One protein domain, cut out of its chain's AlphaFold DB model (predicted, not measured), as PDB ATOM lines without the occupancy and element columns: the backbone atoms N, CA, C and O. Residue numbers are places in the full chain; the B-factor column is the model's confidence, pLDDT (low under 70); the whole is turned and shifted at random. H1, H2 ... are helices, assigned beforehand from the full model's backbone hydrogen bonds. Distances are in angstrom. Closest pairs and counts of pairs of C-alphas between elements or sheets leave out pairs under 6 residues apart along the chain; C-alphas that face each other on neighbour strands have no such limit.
ATOM      1  N   ALA A  69     223.011 225.764 136.319       97.75
ATOM      2  CA  ALA A  69     222.806 225.966 134.885       97.75
ATOM      3  C   ALA A  69     223.377 224.795 134.064       97.75
ATOM      4  O   ALA A  69     222.661 224.205 133.261       97.75
ATOM      5  N   ASP A  70     224.615 224.369 134.340       96.44
ATOM      6  CA  ASP A  70     225.236 223.208 133.683       96.44
ATOM      7  C   ASP A  70     224.448 221.908 133.945       96.44
ATOM      8  O   ASP A  70     224.190 221.131 133.022       96.44
ATOM      9  N   ALA A  71     223.973 221.696 135.177       96.75
ATOM     10  CA  ALA A  71     223.125 220.556 135.523       96.75
ATOM     11  C   ALA A  71     221.777 220.565 134.776       96.75
ATOM     12  O   ALA A  71     221.253 219.498 134.439       96.75
ATOM     13  N   LEU A  72     221.203 221.741 134.506       96.69
ATOM     14  CA  LEU A  72     220.008 221.883 133.673       96.69
ATOM     15  C   LEU A  72     220.316 221.556 132.213       96.69
ATOM     16  O   LEU A  72     219.633 220.713 131.630       96.69
ATOM     17  N   SER A  73     221.370 222.149 131.646       94.69
ATOM     18  CA  SER A  73     221.777 221.930 130.253       94.69
ATOM     19  C   SER A  73     222.109 220.464 129.956       94.69
ATOM     20  O   SER A  73     221.842 219.980 128.859       94.69
ATOM     21  N   ARG A  74     222.637 219.722 130.939       95.00
ATOM     22  CA  ARG A  74     222.929 218.278 130.830       95.00
ATOM     23  C   ARG A  74     221.732 217.368 131.123       95.00
ATOM     24  O   ARG A  74     221.876 216.147 131.093       95.00
ATOM     25  N   GLY A  75     220.573 217.926 131.475       95.62
ATOM     26  CA  GLY A  75     219.397 217.159 131.889       95.62
ATOM     27  C   GLY A  75     219.538 216.469 133.254       95.62
ATOM     28  O   GLY A  75     218.681 215.672 133.625       95.62
ATOM     29  N   THR A  76     220.579 216.765 134.038       96.88
ATOM     30  CA  THR A  76     220.797 216.181 135.373       96.88
ATOM     31  C   THR A  76     219.647 216.498 136.325       96.88
ATOM     32  O   THR A  76     219.208 215.619 137.065       96.88
ATOM     33  N   VAL A  77     219.122 217.726 136.285       94.69
ATOM     34  CA  VAL A  77     217.961 218.113 137.105       94.69
ATOM     35  C   VAL A  77     216.710 217.345 136.671       94.69
ATOM     36  O   VAL A  77     216.011 216.805 137.527       94.69
ATOM     37  N   ALA A  78     216.464 217.235 135.361       93.75
ATOM     38  CA  ALA A  78     215.316 216.516 134.803       93.75
ATOM     39  C   ALA A  78     215.350 215.006 135.103       93.75
ATOM     40  O   ALA A  78     214.309 214.399 135.325       93.75
ATOM     41  N   ASN A  79     216.546 214.416 135.175       94.50
ATOM     42  CA  ASN A  79     216.758 213.009 135.527       94.50
ATOM     43  C   ASN A  79     216.790 212.752 137.045       94.50
ATOM     44  O   ASN A  79     217.042 211.629 137.482       94.50
ATOM     45  N   SER A  80     216.581 213.782 137.867       93.94
ATOM     46  CA  SER A  80     216.540 213.661 139.322       93.94
ATOM     47  C   SER A  80     215.103 213.542 139.836       93.94
ATOM     48  O   SER A  80     214.143 213.809 139.124       93.94
ATOM     49  N   THR A  81     214.938 213.207 141.117       94.44
ATOM     50  CA  THR A  81     213.620 213.247 141.779       94.44
ATOM     51  C   THR A  81     213.241 214.639 142.305       94.44
ATOM     52  O   THR A  81     212.282 214.772 143.060       94.44
ATOM     53  N   ALA A  82     214.008 215.685 141.979       94.19
ATOM     54  CA  ALA A  82     213.668 217.051 142.360       94.19
ATOM     55  C   ALA A  82     212.565 217.615 141.453       94.19
ATOM     56  O   ALA A  82     212.547 217.375 140.253       94.19
ATOM     57  N   THR A  83     211.681 218.438 142.013       92.88
ATOM     58  CA  THR A  83     210.575 219.072 141.273       92.88
ATOM     59  C   THR A  83     211.011 220.251 140.393       92.88
ATOM     60  O   THR A  83     210.189 220.849 139.705       92.88
ATOM     61  N   GLY A  84     212.297 220.610 140.417       93.81
ATOM     62  CA  GLY A  84     212.894 221.693 139.641       93.81
ATOM     63  C   GLY A  84     214.257 222.102 140.200       93.81
ATOM     64  O   GLY A  84     214.700 221.578 141.224       93.81
ATOM     65  N   ALA A  85     214.917 223.068 139.557       95.06
ATOM     66  CA  ALA A  85     216.262 223.505 139.942       95.06
ATOM     67  C   ALA A  85     216.374 223.998 141.401       95.06
ATOM     68  O   ALA A  85     217.262 223.514 142.098       95.06
ATOM     69  N   PRO A  86     215.478 224.855 141.941       94.94
ATOM     70  CA  PRO A  86     215.549 225.239 143.355       94.94
ATOM     71  C   PRO A  86     215.451 224.051 144.320       94.94
ATOM     72  O   PRO A  86     216.177 224.003 145.310       94.94
ATOM     73  N   ALA A  87     214.594 223.069 144.021       95.00
ATOM     74  CA  ALA A  87     214.467 221.857 144.827       95.00
ATOM     75  C   ALA A  87     215.700 220.951 144.698       95.00
ATOM     76  O   ALA A  87     216.099 220.309 145.665       95.00
ATOM     77  N   TRP A  88     216.325 220.914 143.520       96.81
ATOM     78  CA  TRP A  88     217.572 220.191 143.301       96.81
ATOM     79  C   TRP A  88     218.717 220.802 144.116       96.81
ATOM     80  O   TRP A  88     219.388 220.070 144.835       96.81
ATOM     81  N   VAL A  89     218.871 222.133 144.105       96.69
ATOM     82  CA  VAL A  89     219.861 222.844 144.937       96.69
ATOM     83  C   VAL A  89     219.599 222.607 146.427       96.69
ATOM     84  O   VAL A  89     220.526 222.288 147.169       96.69
ATOM     85  N   ALA A  90     218.338 222.697 146.868       95.25
ATOM     86  CA  ALA A  90     217.955 222.522 148.273       95.25
ATOM     87  C   ALA A  90     218.394 221.178 148.862       95.25
ATOM     88  O   ALA A  90     218.755 221.102 150.032       95.25
ATOM     89  N   ARG A  91     218.396 220.117 148.050       95.38
ATOM     90  CA  ARG A  91     218.813 218.779 148.487       95.38
ATOM     91  C   ARG A  91     220.303 218.681 148.800       95.38
ATOM     92  O   ARG A  91     220.678 217.823 149.592       95.38
ATOM     93  N   GLN A  92     221.122 219.544 148.199       92.50
ATOM     94  CA  GLN A  92     222.579 219.510 148.343       92.50
ATOM     95  C   GLN A  92     223.086 220.508 149.392       92.50
ATOM     96  O   GLN A  92     224.207 220.380 149.870       92.50
ATOM     97  N   ALA A  93     222.276 221.513 149.731       90.06
ATOM     98  CA  ALA A  93     222.667 222.668 150.532       90.06
ATOM     99  C   ALA A  93     222.065 222.613 151.950       90.06
ATOM    100  O   ALA A  93     221.268 223.469 152.338       90.06
ATOM    101  N   THR A  94     222.423 221.591 152.734       87.19
ATOM    102  CA  THR A  94     221.957 221.470 154.127       87.19
ATOM    103  C   THR A  94     222.513 222.597 154.994       87.19
ATOM    104  O   THR A  94     223.708 222.871 154.957       87.19
ATOM    105  N   GLY A  95     221.654 223.235 155.792       87.81
ATOM    106  CA  GLY A  95     222.047 224.348 156.665       87.81
ATOM    107  C   GLY A  95     222.197 225.702 155.960       87.81
ATOM    108  O   GLY A  95     222.567 226.676 156.605       87.81
ATOM    109  N   VAL A  96     221.890 225.789 154.661       92.94
ATOM    110  CA  VAL A  96     221.856 227.060 153.926       92.94
ATOM    111  C   VAL A  96     220.454 227.664 153.993       92.94
ATOM    112  O   VAL A  96     219.451 226.965 153.843       92.94
ATOM    113  N   GLU A  97     220.386 228.983 154.179       94.25
ATOM    114  CA  GLU A  97     219.130 229.733 154.218       94.25
ATOM    115  C   GLU A  97     218.243 229.453 152.984       94.25
ATOM    116  O   GLU A  97     218.707 229.611 151.843       94.25
ATOM    117  N   PRO A  98     216.945 229.119 153.158       93.94
ATOM    118  CA  PRO A  98     216.049 228.797 152.044       93.94
ATOM    119  C   PRO A  98     215.967 229.896 150.979       93.94
ATOM    120  O   PRO A  98     215.817 229.617 149.787       93.94
ATOM    121  N   ALA A  99     216.094 231.161 151.391       94.19
ATOM    122  CA  ALA A  99     216.102 232.298 150.478       94.19
ATOM    123  C   ALA A  99     217.320 232.294 149.536       94.19
ATOM    124  O   ALA A  99     217.176 232.650 148.363       94.19
ATOM    125  N   VAL A 100     218.495 231.877 150.023       94.88
ATOM    126  CA  VAL A 100     219.724 231.748 149.220       94.88
ATOM    127  C   VAL A 100     219.575 230.593 148.239       94.88
ATOM    128  O   VAL A 100     219.733 230.795 147.037       94.88
ATOM    129  N   VAL A 101     219.155 229.423 148.726       96.69
ATOM    130  CA  VAL A 101     218.897 228.229 147.902       96.69
ATOM    131  C   VAL A 101     217.937 228.539 146.753       96.69
ATOM    132  O   VAL A 101     218.228 228.254 145.588       96.69
ATOM    133  N   ARG A 102     216.801 229.177 147.063       96.56
ATOM    134  CA  ARG A 102     215.816 229.579 146.055       96.56
ATOM    135  C   ARG A 102     216.430 230.526 145.030       96.56
ATOM    136  O   ARG A 102     216.188 230.362 143.838       96.56
ATOM    137  N   ARG A 103     217.202 231.518 145.480       97.19
ATOM    138  CA  ARG A 103     217.831 232.510 144.602       97.19
ATOM    139  C   ARG A 103     218.848 231.876 143.660       97.19
ATOM    140  O   ARG A 103     218.753 232.117 142.462       97.19
ATOM    141  N   VAL A 104     219.745 231.040 144.179       98.06
ATOM    142  CA  VAL A 104     220.732 230.288 143.390       98.06
ATOM    143  C   VAL A 104     220.032 229.431 142.337       98.06
ATOM    144  O   VAL A 104     220.374 229.512 141.162       98.06
ATOM    145  N   GLY A 105     218.999 228.678 142.730       97.44
ATOM    146  CA  GLY A 105     218.237 227.845 141.800       97.44
ATOM    147  C   GLY A 105     217.550 228.643 140.689       97.44
ATOM    148  O   GLY A 105     217.613 228.244 139.532       97.44
ATOM    149  N   MET A 106     216.922 229.779 141.012       97.56
ATOM    150  CA  MET A 106     216.296 230.650 140.006       97.56
ATOM    151  C   MET A 106     217.323 231.264 139.052       97.56
ATOM    152  O   MET A 106     217.112 231.249 137.846       97.56
ATOM    153  N   VAL A 107     218.435 231.789 139.575       98.00
ATOM    154  CA  VAL A 107     219.491 232.369 138.733       98.00
ATOM    155  C   VAL A 107     220.131 231.296 137.855       98.00
ATOM    156  O   VAL A 107     220.393 231.561 136.689       98.00
ATOM    157  N   GLY A 108     220.304 230.071 138.361       98.00
ATOM    158  CA  GLY A 108     220.770 228.939 137.562       98.00
ATOM    159  C   GLY A 108     219.837 228.588 136.399       98.00
ATOM    160  O   GLY A 108     220.320 228.290 135.312       98.00
ATOM    161  N   VAL A 109     218.513 228.679 136.588       97.94
ATOM    162  CA  VAL A 109     217.539 228.522 135.487       97.94
ATOM    163  C   VAL A 109     217.733 229.599 134.430       97.94
ATOM    164  O   VAL A 109     217.815 229.283 133.249       97.94
ATOM    165  N   GLU A 110     217.845 230.858 134.850       97.44
ATOM    166  CA  GLU A 110     218.023 231.977 133.924       97.44
ATOM    167  C   GLU A 110     219.357 231.888 133.175       97.44
ATOM    168  O   GLU A 110     219.386 232.139 131.978       97.44
ATOM    169  N   CYS A 111     220.440 231.470 133.835       97.56
ATOM    170  CA  CYS A 111     221.754 231.295 133.205       97.56
ATOM    171  C   CYS A 111     221.814 230.110 132.229       97.56
ATOM    172  O   CYS A 111     222.733 230.049 131.421       97.56
ATOM    173  N   ALA A 112     220.871 229.166 132.296       95.94
ATOM    174  CA  ALA A 112     220.772 228.083 131.317       95.94
ATOM    175  C   ALA A 112     220.136 228.543 129.987       95.94
ATOM    176  O   ALA A 112     220.213 227.822 128.991       95.94
ATOM    177  N   ASP A 113     219.501 229.721 129.958       94.25
ATOM    178  CA  ASP A 113     218.957 230.333 128.746       94.25
ATOM    179  C   ASP A 113     220.036 231.166 128.038       94.25
ATOM    180  O   ASP A 113     220.583 232.112 128.607       94.25
TER     181      ASP A 113
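This is residues 69 to 113 of the 189 residues of an uncharacterized protein of Allobranchiibius huperziae (UniProt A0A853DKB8). Look first for one long helix, H3, running along one side of the domain, with two shorter helices on the same side of it: H2 crosses it steeply, and H1 packs on it near its last residues. The link from H1 to H2 loops away from H3. The printed part has 45 residues with three named helices, in the order H1, H2, H3, and no named strand; the class is all helix. It is compact, with a radius of gyration of the C-alphas of 9.8 A, and spans 26 by 21 by 13 A.

Start at H3, residues 98 to 111. H2, residues 85 to 92, touches it, the closest C-alphas being those of Pro 86 and Gly 105, 4.1 A apart; they run opposite ways at a steep tilt of 51 degrees. H1, residues 69 to 73, touches H3 at residues 108 to 111 alone; the closest C-alphas, of Ala 69 and Gly 108, are 4.5 A apart. H1 and H2 are close but not clearly touching, with the C-alphas of Leu 72 and Ala 85 7.5 A apart. In H1 and H3 every O i to N i+4 pair is within hydrogen-bond range; in H2, 3 of 4 are.

Find C-alpha 98 at (216.049, 228.797, 152.044); from there H3 runs 19.8 A to C-alpha 111 at (221.754, 231.295, 133.205). H2 measures 11.2 A and H1 6.2 A.

The C-alphas of Gly 95 and Asp 113, the two farthest apart, are 28.7 A apart. The link from H1 to H2 is long, and that from H2 to H3 is tight. The printed part has no cut, and no printed residue has a pLDDT under 70.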